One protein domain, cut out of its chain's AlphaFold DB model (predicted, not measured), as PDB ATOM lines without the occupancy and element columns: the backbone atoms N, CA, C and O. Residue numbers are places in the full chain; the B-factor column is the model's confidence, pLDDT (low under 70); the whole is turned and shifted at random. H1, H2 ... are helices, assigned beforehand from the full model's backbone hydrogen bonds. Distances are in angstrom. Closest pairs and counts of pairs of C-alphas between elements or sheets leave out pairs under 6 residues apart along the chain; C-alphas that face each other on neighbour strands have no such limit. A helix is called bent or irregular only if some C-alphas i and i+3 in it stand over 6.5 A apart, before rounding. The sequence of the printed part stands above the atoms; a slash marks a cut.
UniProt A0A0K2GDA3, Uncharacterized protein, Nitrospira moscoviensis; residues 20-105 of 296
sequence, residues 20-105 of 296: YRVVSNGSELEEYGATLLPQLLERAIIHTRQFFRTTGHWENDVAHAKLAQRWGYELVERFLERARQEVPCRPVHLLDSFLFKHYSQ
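Overview. This is residues 20 to 105 of the 296 residues of an uncharacterized protein of Nitrospira moscoviensis (UniProt A0A0K2GDA3). Two helical rods, H1b and H3, run side by side the same way, and H2 is laid slantwise across both, crossing H1b as an X. H1b is the second arm of a long bent helix; its first arm, H1a, turns off at about a right angle and comes near the later part of H2 and the first residue of H3. The printed part has 86 residues with three named helices, H1, H2 and H3 in that order, and no named strand; the class is all helix. It is compact, with a radius of gyration of the C-alphas of 13.4 A, and elongated, spanning 41 by 23 by 19 A.

Arrangement. Begin with the longest helix, H1, residues 26 to 54. By its hydrogen bonds it was assigned as one helix, but it is bent: C-alphas 35 and 38 are 7.5 A apart. Its arms, H1a, residues 26 to 35, and H1b, residues 38 to 54, stand about perpendicular, at 80 degrees. Look next at H2, residues 62 to 83, which touches H1b with residues 68 to 76 alone; the closest C-alphas, of Ile 45 and Gly 72, are 4.7 A apart. The two run opposite ways at a steep tilt of 59 degrees. H3, residues 91 to 104, touches H1b, the closest C-alphas being those of Leu 40 and Val 92 at 6.8 A; they run the same way at a shallow tilt of 25 degrees. H2 touches H3 with residues 75 to 83 alone, closest at the C-alphas of Phe 79 and Leu 95, 6.5 A, opposite ways at a steep tilt of 63 degrees. From Gly 33, H1a is close to but not clearly touching H2 at Leu 80, C-alphas 7.8 A apart, and likewise H3 at Pro 91, 7.6 A. In H1b, H2 and H3 every backbone O i to N i+4 pair is within hydrogen-bond range; in H1a 5 of 6 are.

Along the chain. Find C-alpha 26 at (304.131, 280.163, 289.966); from there H1a runs 14.4 A to C-alpha 35. Pick up H1b at C-alpha 38, (320.643, 280.155, 280.491), and go 24.2 A to C-alpha 54. H2 runs 31.0 A from C-alpha 62 to C-alpha 83. H3 runs 19.4 A from C-alpha 91 to C-alpha 104 at (311.992, 302.109, 277.218).

Size, cuts and confidence. The two C-alphas farthest apart, of Ser 24 and Glu 59, are 41.0 A apart. The printed part, residues 20 to 105, has no cut, and the links H1 to H2 and H2 to H3, of 7 residues each, are short. The mean pLDDT of the printed part is 78.5; look for values under 70 at residues 20, 55 to 56, 59, 62 to 68, 70 and 104 to 105 of this model.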
ATOM      1  N   TYR A  20     308.720 278.313 274.053       68.75
ATOM      2  CA  TYR A  20     307.490 279.108 274.051       68.75
ATOM      3  C   TYR A  20     306.332 278.476 274.833       68.75
ATOM      4  O   TYR A  20     305.181 278.907 274.685       68.75
ATOM      5  N   ARG A  21     306.632 277.481 275.675       79.62
ATOM      6  CA  ARG A  21     305.677 276.847 276.583       79.62
ATOM      7  C   ARG A  21     304.968 277.895 277.443       79.62
ATOM      8  O   ARG A  21     305.576 278.835 277.958       79.62
ATOM      9  N   VAL A  22     303.658 277.710 277.582       82.81
ATOM     10  CA  VAL A  22     302.838 278.453 278.540       82.81
ATOM     11  C   VAL A  22     302.997 277.787 279.904       82.81
ATOM     12  O   VAL A  22     302.796 276.579 280.017       82.81
ATOM     13  N   VAL A  23     303.360 278.567 280.917       85.12
ATOM     14  CA  VAL A  23     303.306 278.166 282.327       85.12
ATOM     15  C   VAL A  23     302.034 278.709 282.953       85.12
ATOM     16  O   VAL A  23     301.637 279.844 282.684       85.12
ATOM     17  N   SER A  24     301.385 277.884 283.767       81.31
ATOM     18  CA  SER A  24     300.033 278.148 284.263       81.31
ATOM     19  C   SER A  24     300.014 278.734 285.674       81.31
ATOM     20  O   SER A  24     299.046 279.389 286.051       81.31
ATOM     21  N   ASN A  25     301.064 278.500 286.463       87.75
ATOM     22  CA  ASN A  25     301.162 278.905 287.865       87.75
ATOM     23  C   ASN A  25     302.622 279.188 288.273       87.75
ATOM     24  O   ASN A  25     303.558 278.905 287.526       87.75
ATOM     25  N   GLY A  26     302.811 279.765 289.465       83.25
ATOM     26  CA  GLY A  26     304.131 280.163 289.966       83.25
ATOM     27  C   GLY A  26     305.105 278.997 290.173       83.25
ATOM     28  O   GLY A  26     306.290 279.157 289.908       83.25
ATOM     29  N   SER A  27     304.623 277.815 290.570       84.44
ATOM     30  CA  SER A  27     305.473 276.630 290.754       84.44
ATOM     31  C   SER A  27     306.002 276.093 289.420       84.44
ATOM     32  O   SER A  27     307.188 275.801 289.303       84.44
ATOM     33  N   GLU A  28     305.155 276.048 288.386       83.12
ATOM     34  CA  GLU A  28     305.578 275.713 287.019       83.12
ATOM     35  C   GLU A  28     306.591 276.723 286.474       83.12
ATOM     36  O   GLU A  28     307.527 276.339 285.779       83.12
ATOM     37  N   LEU A  29     306.427 278.012 286.790       82.56
ATOM     38  CA  LEU A  29     307.384 279.050 286.413       82.56
ATOM     39  C   LEU A  29     308.742 278.871 287.107       82.56
ATOM     40  O   LEU A  29     309.755 279.167 286.488       82.56
ATOM     41  N   GLU A  30     308.797 278.397 288.351       83.56
ATOM     42  CA  GLU A  30     310.063 278.158 289.060       83.56
ATOM     43  C   GLU A  30     310.816 276.948 288.501       83.56
ATOM     44  O   GLU A  30     312.005 277.044 288.189       83.56
ATOM     45  N   GLU A  31     310.116 275.831 288.303       84.25
ATOM     46  CA  GLU A  31     310.694 274.607 287.741       84.25
ATOM     47  C   GLU A  31     311.131 274.818 286.284       84.25
ATOM     48  O   GLU A  31     312.249 274.477 285.883       84.25
ATOM     49  N   TYR A  32     310.275 275.460 285.486       80.69
ATOM     50  CA  TYR A  32     310.576 275.758 284.093       80.69
ATOM     51  C   TYR A  32     311.565 276.922 283.945       80.69
ATOM     52  O   TYR A  32     312.436 276.900 283.080       80.69
ATOM     53  N   GLY A  33     311.508 277.915 284.828       75.94
ATOM     54  CA  GLY A  33     312.442 279.039 284.872       75.94
ATOM     55  C   GLY A  33     313.870 278.600 285.180       75.94
ATOM     56  O   GLY A  33     314.802 279.118 284.569       75.94
ATOM     57  N   ALA A  34     314.056 277.598 286.046       80.12
ATOM     58  CA  ALA A  34     315.372 277.023 286.328       80.12
ATOM     59  C   ALA A  34     316.003 276.366 285.088       80.12
ATOM     60  O   ALA A  34     317.206 276.497 284.865       80.12
ATOM     61  N   THR A  35     315.196 275.705 284.248       83.81
ATOM     62  CA  THR A  35     315.679 275.092 282.997       83.81
ATOM     63  C   THR A  35     315.895 276.123 281.886       83.81
ATOM     64  O   THR A  35     316.829 275.987 281.094       83.81
ATOM     65  N   LEU A  36     315.090 277.190 281.870       84.44
ATOM     66  CA  LEU A  36     315.201 278.298 280.923       84.44
ATOM     67  C   LEU A  36     316.283 279.328 281.268       84.44
ATOM     68  O   LEU A  36     316.622 280.157 280.421       84.44
ATOM     69  N   LEU A  37     316.823 279.313 282.490       84.25
ATOM     70  CA  LEU A  37     317.689 280.375 283.007       84.25
ATOM     71  C   LEU A  37     318.849 280.754 282.064       84.25
ATOM     72  O   LEU A  37     319.035 281.951 281.835       84.25
ATOM     73  N   PRO A  38     319.589 279.807 281.445       87.12
ATOM     74  CA  PRO A  38     320.643 280.155 280.491       87.12
ATOM     75  C   PRO A  38     320.123 280.941 279.281       87.12
ATOM     76  O   PRO A  38     320.765 281.898 278.851       87.12
ATOM     77  N   GLN A  39     318.944 280.584 278.761       86.62
ATOM     78  CA  GLN A  39     318.348 281.263 277.609       86.62
ATOM     79  C   GLN A  39     317.770 282.627 277.991       86.62
ATOM     80  O   GLN A  39     317.911 283.580 277.228       86.62
ATOM     81  N   LEU A  40     317.162 282.753 279.177       87.75
ATOM     82  CA  LEU A  40     316.696 284.045 279.694       87.75
ATOM     83  C   LEU A  40     317.871 285.019 279.862       87.75
ATOM     84  O   LEU A  40     317.781 286.172 279.442       87.75
ATOM     85  N   LEU A  41     318.994 284.541 280.408       89.06
ATOM     86  CA  LEU A  41     320.217 285.330 280.574       89.06
ATOM     87  C   LEU A  41     320.817 285.749 279.236       89.06
ATOM     88  O   LEU A  41     321.107 286.928 279.041       89.06
ATOM     89  N   GLU A  42     320.985 284.816 278.300       88.75
ATOM     90  CA  GLU A  42     321.509 285.124 276.968       88.75
ATOM     91  C   GLU A  42     320.657 286.188 276.271       88.75
ATOM     92  O   GLU A  42     321.181 287.171 275.741       88.75
ATOM     93  N   ARG A  43     319.332 286.045 276.347       88.62
ATOM     94  CA  ARG A  43     318.382 286.971 275.736       88.62
ATOM     95  C   ARG A  43     318.434 288.353 276.384       88.62
ATOM     96  O   ARG A  43     318.547 289.346 275.666       88.62
ATOM     97  N   ALA A  44     318.462 288.429 277.716       86.19
ATOM     98  CA  ALA A  44     318.653 289.688 278.433       86.19
ATOM     99  C   ALA A  44     319.967 290.371 278.030       86.19
ATOM    100  O   ALA A  44     319.958 291.548 277.688       86.19
ATOM    101  N   ILE A  45     321.080 289.633 277.959       84.88
ATOM    102  CA  ILE A  45     322.386 290.161 277.529       84.88
ATOM    103  C   ILE A  45     322.334 290.696 276.092       84.88
ATOM    104  O   ILE A  45     322.890 291.764 275.818       84.88
ATOM    105  N   ILE A  46     321.688 289.979 275.166       86.44
ATOM    106  CA  ILE A  46     321.523 290.416 273.771       86.44
ATOM    107  C   ILE A  46     320.744 291.733 273.717       86.44
ATOM    108  O   ILE A  46     321.208 292.678 273.076       86.44
ATOM    109  N   HIS A  47     319.624 291.829 274.435       81.31
ATOM    110  CA  HIS A  47     318.832 293.056 274.505       81.31
ATOM    111  C   HIS A  47     319.607 294.214 275.144       81.31
ATOM    112  O   HIS A  47     319.603 295.309 274.586       81.31
ATOM    113  N   THR A  48     320.359 293.976 276.226       80.00
ATOM    114  CA  THR A  48     321.246 294.977 276.842       80.00
ATOM    115  C   THR A  48     322.261 295.523 275.840       80.00
ATOM    116  O   THR A  48     322.438 296.733 275.698       80.00
ATOM    117  N   ARG A  49     322.939 294.628 275.109       82.00
ATOM    118  CA  ARG A  49     323.927 295.003 274.085       82.00
ATOM    119  C   ARG A  49     323.283 295.808 272.973       82.00
ATOM    120  O   ARG A  49     323.850 296.802 272.531       82.00
ATOM    121  N   GLN A  50     322.121 295.363 272.504       79.56
ATOM    122  CA  GLN A  50     321.386 296.047 271.452       79.56
ATOM    123  C   GLN A  50     320.979 297.448 271.904       79.56
ATOM    124  O   GLN A  50     321.243 298.394 271.170       79.56
ATOM    125  N   PHE A  51     320.461 297.594 273.124       79.31
ATOM    126  CA  PHE A  51     320.121 298.885 273.715       79.31
ATOM    127  C   PHE A  51     321.321 299.844 273.751       79.31
ATOM    128  O   PHE A  51     321.242 300.957 273.223       79.31
ATOM    129  N   PHE A  52     322.465 299.412 274.293       72.31
ATOM    130  CA  PHE A  52     323.668 300.251 274.343       72.31
ATOM    131  C   PHE A  52     324.214 300.593 272.952       72.31
ATOM    132  O   PHE A  52     324.663 301.714 272.722       72.31
ATOM    133  N   ARG A  53     324.129 299.664 271.990       75.25
ATOM    134  CA  ARG A  53     324.492 299.933 270.589       75.25
ATOM    135  C   ARG A  53     323.577 300.976 269.960       75.25
ATOM    136  O   ARG A  53     324.068 301.897 269.319       75.25
ATOM    137  N   THR A  54     322.265 300.858 270.160       71.31
ATOM    138  CA  THR A  54     321.284 301.801 269.602       71.31
ATOM    139  C   THR A  54     321.359 303.189 270.233       71.31
ATOM    140  O   THR A  54     321.019 304.166 269.579       71.31
ATOM    141  N   THR A  55     321.835 303.287 271.475       66.69
ATOM    142  CA  THR A  55     321.996 304.560 272.198       66.69
ATOM    143  C   THR A  55     323.390 305.177 272.041       66.69
ATOM    144  O   THR A  55     323.645 306.244 272.588       66.69
ATOM    145  N   GLY A  56     324.293 304.547 271.278       66.81
ATOM    146  CA  GLY A  56     325.646 305.061 271.033       66.81
ATOM    147  C   GLY A  56     326.608 304.917 272.219       66.81
ATOM    148  O   GLY A  56     327.669 305.530 272.218       66.81
ATOM    149  N   HIS A  57     326.262 304.101 273.214       71.44
ATOM    150  CA  HIS A  57     327.026 303.885 274.448       71.44
ATOM    151  C   HIS A  57     327.710 302.503 274.485       71.44
ATOM    152  O   HIS A  57     327.838 301.901 275.546       71.44
ATOM    153  N   TRP A  58     328.093 301.948 273.330       72.38
ATOM    154  CA  TRP A  58     328.702 300.615 273.240       72.38
ATOM    155  C   TRP A  58     330.027 300.632 272.479       72.38
ATOM    156  O   TRP A  58     330.038 300.835 271.266       72.38
ATOM    157  N   GLU A  59     331.127 300.302 273.161       66.81
ATOM    158  CA  GLU A  59     332.482 300.382 272.584       66.81
ATOM    159  C   GLU A  59     333.113 299.015 272.238       66.81
ATOM    160  O   GLU A  59     334.313 298.919 272.014       66.81
ATOM    161  N   ASN A  60     332.314 297.940 272.121       74.38
ATOM    162  CA  ASN A  60     332.770 296.577 271.755       74.38
ATOM    163  C   ASN A  60     334.019 296.080 272.529       74.38
ATOM    164  O   ASN A  60     334.778 295.255 272.022       74.38
ATOM    165  N   ASP A  61     334.213 296.536 273.767       73.12
ATOM    166  CA  ASP A  61     335.331 296.140 274.622       73.12
ATOM    167  C   ASP A  61     334.926 295.109 275.698       73.12
ATOM    168  O   ASP A  61     333.758 294.737 275.878       73.12
ATOM    169  N   VAL A  62     335.928 294.630 276.439       65.50
ATOM    170  CA  VAL A  62     335.751 293.644 277.516       65.50
ATOM    171  C   VAL A  62     334.954 294.212 278.700       65.50
ATOM    172  O   VAL A  62     334.256 293.455 279.379       65.50
ATOM    173  N   ALA A  63     335.025 295.517 278.968       60.09
ATOM    174  CA  ALA A  63     334.303 296.155 280.067       60.09
ATOM    175  C   ALA A  63     332.796 296.225 279.776       60.09
ATOM    176  O   ALA A  63     331.994 295.801 280.607       60.09
ATOM    177  N   HIS A  64     332.410 296.638 278.571       69.31
ATOM    178  CA  HIS A  64     331.038 296.642 278.075       69.31
ATOM    179  C   HIS A  64     330.463 295.221 277.979       69.31
ATOM    180  O   HIS A  64     329.309 294.986 278.349       69.31
ATOM    181  N   ALA A  65     331.267 294.232 277.572       65.00
ATOM    182  CA  ALA A  65     330.855 292.828 277.590       65.00
ATOM    183  C   ALA A  65     330.517 292.329 279.008       65.00
ATOM    184  O   ALA A  65     329.483 291.678 279.188       65.00
ATOM    185  N   LYS A  66     331.341 292.671 280.010       61.09
ATOM    186  CA  LYS A  66     331.096 292.356 281.430       61.09
ATOM    187  C   LYS A  66     329.909 293.132 282.005       61.09
ATOM    188  O   LYS A  66     329.138 292.574 282.782       61.09
ATOM    189  N   LEU A  67     329.734 294.393 281.607       66.50
ATOM    190  CA  LEU A  67     328.589 295.217 281.992       66.50
ATOM    191  C   LEU A  67     327.278 294.596 281.501       66.50
ATOM    192  O   LEU A  67     326.363 294.401 282.297       66.50
ATOM    193  N   ALA A  68     327.214 294.210 280.224       69.56
ATOM    194  CA  ALA A  68     326.037 293.563 279.654       69.56
ATOM    195  C   ALA A  68     325.704 292.235 280.348       69.56
ATOM    196  O   ALA A  68     324.530 291.950 280.565       69.56
ATOM    197  N   GLN A  69     326.720 291.450 280.729       70.50
ATOM    198  CA  GLN A  69     326.536 290.237 281.531       70.50
ATOM    199  C   GLN A  69     325.939 290.553 282.902       70.50
ATOM    200  O   GLN A  69     324.910 289.986 283.257       70.50
ATOM    201  N   ARG A  70     326.541 291.486 283.649       68.94
ATOM    202  CA  ARG A  70     326.062 291.887 284.980       68.94
ATOM    203  C   ARG A  70     324.615 292.383 284.941       68.94
ATOM    204  O   ARG A  70     323.810 291.953 285.756       68.94
ATOM    205  N   TRP A  71     324.292 293.251 283.986       76.12
ATOM    206  CA  TRP A  71     322.933 293.763 283.805       76.12
ATOM    207  C   TRP A  71     321.961 292.671 283.363       76.12
ATOM    208  O   TRP A  71     320.830 292.643 283.830       76.12
ATOM    209  N   GLY A  72     322.400 291.733 282.519       77.56
ATOM    210  CA  GLY A  72     321.600 290.569 282.150       77.56
ATOM    211  C   GLY A  72     321.163 289.746 283.365       77.56
ATOM    212  O   GLY A  72     319.987 289.412 283.469       77.56
ATOM    213  N   TYR A  73     322.074 289.483 284.312       78.88
ATOM    214  CA  TYR A  73     321.737 288.800 285.570       78.88
ATOM    215  C   TYR A  73     320.702 289.569 286.391       78.88
ATOM    216  O   TYR A  73     319.678 289.005 286.765       78.88
ATOM    217  N   GLU A  74     320.943 290.860 286.613       76.00
ATOM    218  CA  GLU A  74     320.055 291.718 287.402       76.00
ATOM    219  C   GLU A  74     318.644 291.811 286.797       76.00
ATOM    220  O   GLU A  74     317.639 291.785 287.508       76.00
ATOM    221  N   LEU A  75     318.545 291.885 285.471       82.75
ATOM    222  CA  LEU A  75     317.261 291.969 284.779       82.75
ATOM    223  C   LEU A  75     316.488 290.662 284.814       82.75
ATOM    224  O   LEU A  75     315.268 290.694 284.953       82.75
ATOM    225  N   VAL A  76     317.179 289.528 284.707       87.06
ATOM    226  CA  VAL A  76     316.543 288.215 284.829       87.06
ATOM    227  C   VAL A  76     316.053 287.978 286.255       87.06
ATOM    228  O   VAL A  76     314.944 287.485 286.425       87.06
ATOM    229  N   GLU A  77     316.811 288.383 287.273       83.06
ATOM    230  CA  GLU A  77     316.385 288.295 288.676       83.06
ATOM    231  C   GLU A  77     315.090 289.088 288.921       83.06
ATOM    232  O   GLU A  77     314.078 288.519 289.334       83.06
ATOM    233  N   ARG A  78     315.070 290.371 288.534       80.38
ATOM    234  CA  ARG A  78     313.872 291.227 288.624       80.38
ATOM    235  C   ARG A  78     312.701 290.689 287.800       80.38
ATOM    236  O   ARG A  78     311.540 290.805 288.197       80.38
ATOM    237  N   PHE A  79     312.990 290.119 286.632       86.56
ATOM    238  CA  PHE A  79     311.980 289.482 285.796       86.56
ATOM    239  C   PHE A  79     311.337 288.294 286.514       86.56
ATOM    240  O   PHE A  79     310.113 288.208 286.518       86.56
ATOM    241  N   LEU A  80     312.118 287.401 287.132       85.12
ATOM    242  CA  LEU A  80     311.593 286.210 287.807       85.12
ATOM    243  C   LEU A  80     310.679 286.574 288.984       85.12
ATOM    244  O   LEU A  80     309.634 285.948 289.164       85.12
ATOM    245  N   GLU A  81     311.015 287.624 289.737       82.50
ATOM    246  CA  GLU A  81     310.153 288.152 290.801       82.50
ATOM    247  C   GLU A  81     308.805 288.642 290.261       82.50
ATOM    248  O   GLU A  81     307.748 288.295 290.795       82.50
ATOM    249  N   ARG A  82     308.830 289.410 289.165       77.62
ATOM    250  CA  ARG A  82     307.621 289.962 288.544       77.62
ATOM    251  C   ARG A  82     306.793 288.900 287.824       77.62
ATOM    252  O   ARG A  82     305.567 288.923 287.888       77.62
ATOM    253  N   ALA A  83     307.442 287.958 287.151       79.25
ATOM    254  CA  ALA A  83     306.791 286.939 286.340       79.25
ATOM    255  C   ALA A  83     305.868 286.034 287.167       79.25
ATOM    256  O   ALA A  83     304.836 285.600 286.653       79.25
ATOM    257  N   ARG A  84     306.170 285.825 288.458       82.88
ATOM    258  CA  ARG A  84     305.297 285.104 289.405       82.88
ATOM    259  C   ARG A  84     303.898 285.712 289.525       82.88
ATOM    260  O   ARG A  84     302.951 284.986 289.801       82.88
ATOM    261  N   GLN A  85     303.767 287.023 289.323       83.06
ATOM    262  CA  GLN A  85     302.497 287.750 289.428       83.06
ATOM    263  C   GLN A  85     301.728 287.796 288.103       83.06
ATOM    264  O   GLN A  85     300.559 288.170 288.088       83.06
ATOM    265  N   GLU A  86     302.369 287.425 286.992       77.19
ATOM    266  CA  GLU A  86     301.806 287.546 285.643       77.19
ATOM    267  C   GLU A  86     301.519 286.177 284.995       77.19
ATOM    268  O   GLU A  86     301.307 286.095 283.789       77.19
ATOM    269  N   VAL A  87     301.488 285.094 285.783       81.31
ATOM    270  CA  VAL A  87     301.010 283.773 285.332       81.31
ATOM    271  C   VAL A  87     299.478 283.773 285.134       81.31
ATOM    272  O   VAL A  87     298.770 284.392 285.930       81.31
ATOM    273  N   PRO A  88     298.929 283.075 284.116       82.62
ATOM    274  CA  PRO A  88     299.619 282.231 283.139       82.62
ATOM    275  C   PRO A  88     300.362 283.042 282.067       82.62
ATOM    276  O   PRO A  88     299.825 283.997 281.507       82.62
ATOM    277  N   CYS A  89     301.589 282.638 281.726       79.94
ATOM    278  CA  CYS A  89     302.431 283.387 280.790       79.94
ATOM    279  C   CYS A  89     303.335 282.501 279.928       79.94
ATOM    280  O   CYS A  89     303.512 281.313 280.178       79.94
ATOM    281  N   ARG A  90     303.927 283.099 278.888       84.88
ATOM    282  CA  ARG A  90     305.054 282.523 278.137       84.88
ATOM    283  C   ARG A  90     306.329 283.236 278.599       84.88
ATOM    284  O   ARG A  90     306.494 284.394 278.208       84.88
ATOM    285  N   PRO A  91     307.216 282.609 279.394       83.19
ATOM    286  CA  PRO A  91     308.290 283.316 280.098       83.19
ATOM    287  C   PRO A  91     309.214 284.108 279.175       83.19
ATOM    288  O   PRO A  91     309.516 285.260 279.459       83.19
ATOM    289  N   VAL A  92     309.582 283.544 278.022       83.44
ATOM    290  CA  VAL A  92     310.442 284.216 277.033       83.44
ATOM    291  C   VAL A  92     309.784 285.483 276.468       83.44
ATOM    292  O   VAL A  92     310.417 286.531 276.407       83.44
ATOM    293  N   HIS A  93     308.495 285.432 276.113       80.06
ATOM    294  CA  HIS A  93     307.776 286.615 275.618       80.06
ATOM    295  C   HIS A  93     307.537 287.654 276.716       80.06
ATOM    296  O   HIS A  93     307.568 288.858 276.456       80.06
ATOM    297  N   LEU A  94     307.273 287.195 277.941       83.19
ATOM    298  CA  LEU A  94     307.103 288.083 279.081       83.19
ATOM    299  C   LEU A  94     308.424 288.789 279.418       83.19
ATOM    300  O   LEU A  94     308.396 289.983 279.703       83.19
ATOM    301  N   LEU A  95     309.562 288.093 279.312       86.19
ATOM    302  CA  LEU A  95     310.895 288.678 279.458       86.19
ATOM    303  C   LEU A  95     311.147 289.735 278.380       86.19
ATOM    304  O   LEU A  95     311.533 290.845 278.725       86.19
ATOM    305  N   ASP A  96     310.877 289.446 277.105       80.69
ATOM    306  CA  ASP A  96     311.052 290.426 276.022       80.69
ATOM    307  C   ASP A  96     310.216 291.696 276.281       80.69
ATOM    308  O   ASP A  96     310.702 292.818 276.141       80.69
ATOM    309  N   SER A  97     308.972 291.525 276.743       75.69
ATOM    310  CA  SER A  97     308.089 292.633 277.131       75.69
ATOM    311  C   SER A  97     308.607 293.393 278.360       75.69
ATOM    312  O   SER A  97     308.564 294.624 278.395       75.69
ATOM    313  N   PHE A  98     309.134 292.684 279.361       83.75
ATOM    314  CA  PHE A  98     309.747 293.269 280.554       83.75
ATOM    315  C   PHE A  98     310.996 294.083 280.209       83.75
ATOM    316  O   PHE A  98     311.100 295.233 280.627       83.75
ATOM    317  N   LEU A  99     311.911 293.523 279.415       82.31
ATOM    318  CA  LEU A  99     313.135 294.184 278.967       82.31
ATOM    319  C   LEU A  99     312.805 295.401 278.110       82.31
ATOM    320  O   LEU A  99     313.375 296.467 278.321       82.31
ATOM    321  N   PHE A 100     311.839 295.280 277.196       76.19
ATOM    322  CA  PHE A 100     311.372 296.415 276.411       76.19
ATOM    323  C   PHE A 100     310.849 297.531 277.315       76.19
ATOM    324  O   PHE A 100     311.269 298.671 277.159       76.19
ATOM    325  N   LYS A 101     309.998 297.221 278.302       72.38
ATOM    326  CA  LYS A 101     309.537 298.210 279.289       72.38
ATOM    327  C   LYS A 101     310.704 298.799 280.083       72.38
ATOM    328  O   LYS A 101     310.748 300.007 280.245       72.38
ATOM    329  N   HIS A 102     311.649 297.980 280.536       75.25
ATOM    330  CA  HIS A 102     312.793 298.419 281.335       75.25
ATOM    331  C   HIS A 102     313.730 299.363 280.568       75.25
ATOM    332  O   HIS A 102     314.174 300.364 281.112       75.25
ATOM    333  N   TYR A 103     314.011 299.078 279.297       72.88
ATOM    334  CA  TYR A 103     314.868 299.925 278.461       72.88
ATOM    335  C   TYR A 103     314.141 301.104 277.829       72.88
ATOM    336  O   TYR A 103     314.768 302.110 277.507       72.88
ATOM    337  N   SER A 104     312.826 300.989 277.651       62.66
ATOM    338  CA  SER A 104     311.992 302.109 277.218       62.66
ATOM    339  C   SER A 104     311.675 303.058 278.369       62.66
ATOM    340  O   SER A 104     311.242 304.175 278.098       62.66
ATOM    341  N   GLN A 105     311.916 302.647 279.625       55.00
ATOM    342  CA  GLN A 105     311.841 303.543 280.768       55.00
ATOM    343  C   GLN A 105     312.929 304.618 280.622       55.00
ATOM    344  O   GLN A 105     314.121 304.312 280.733       55.00
TER     345      GLN A 105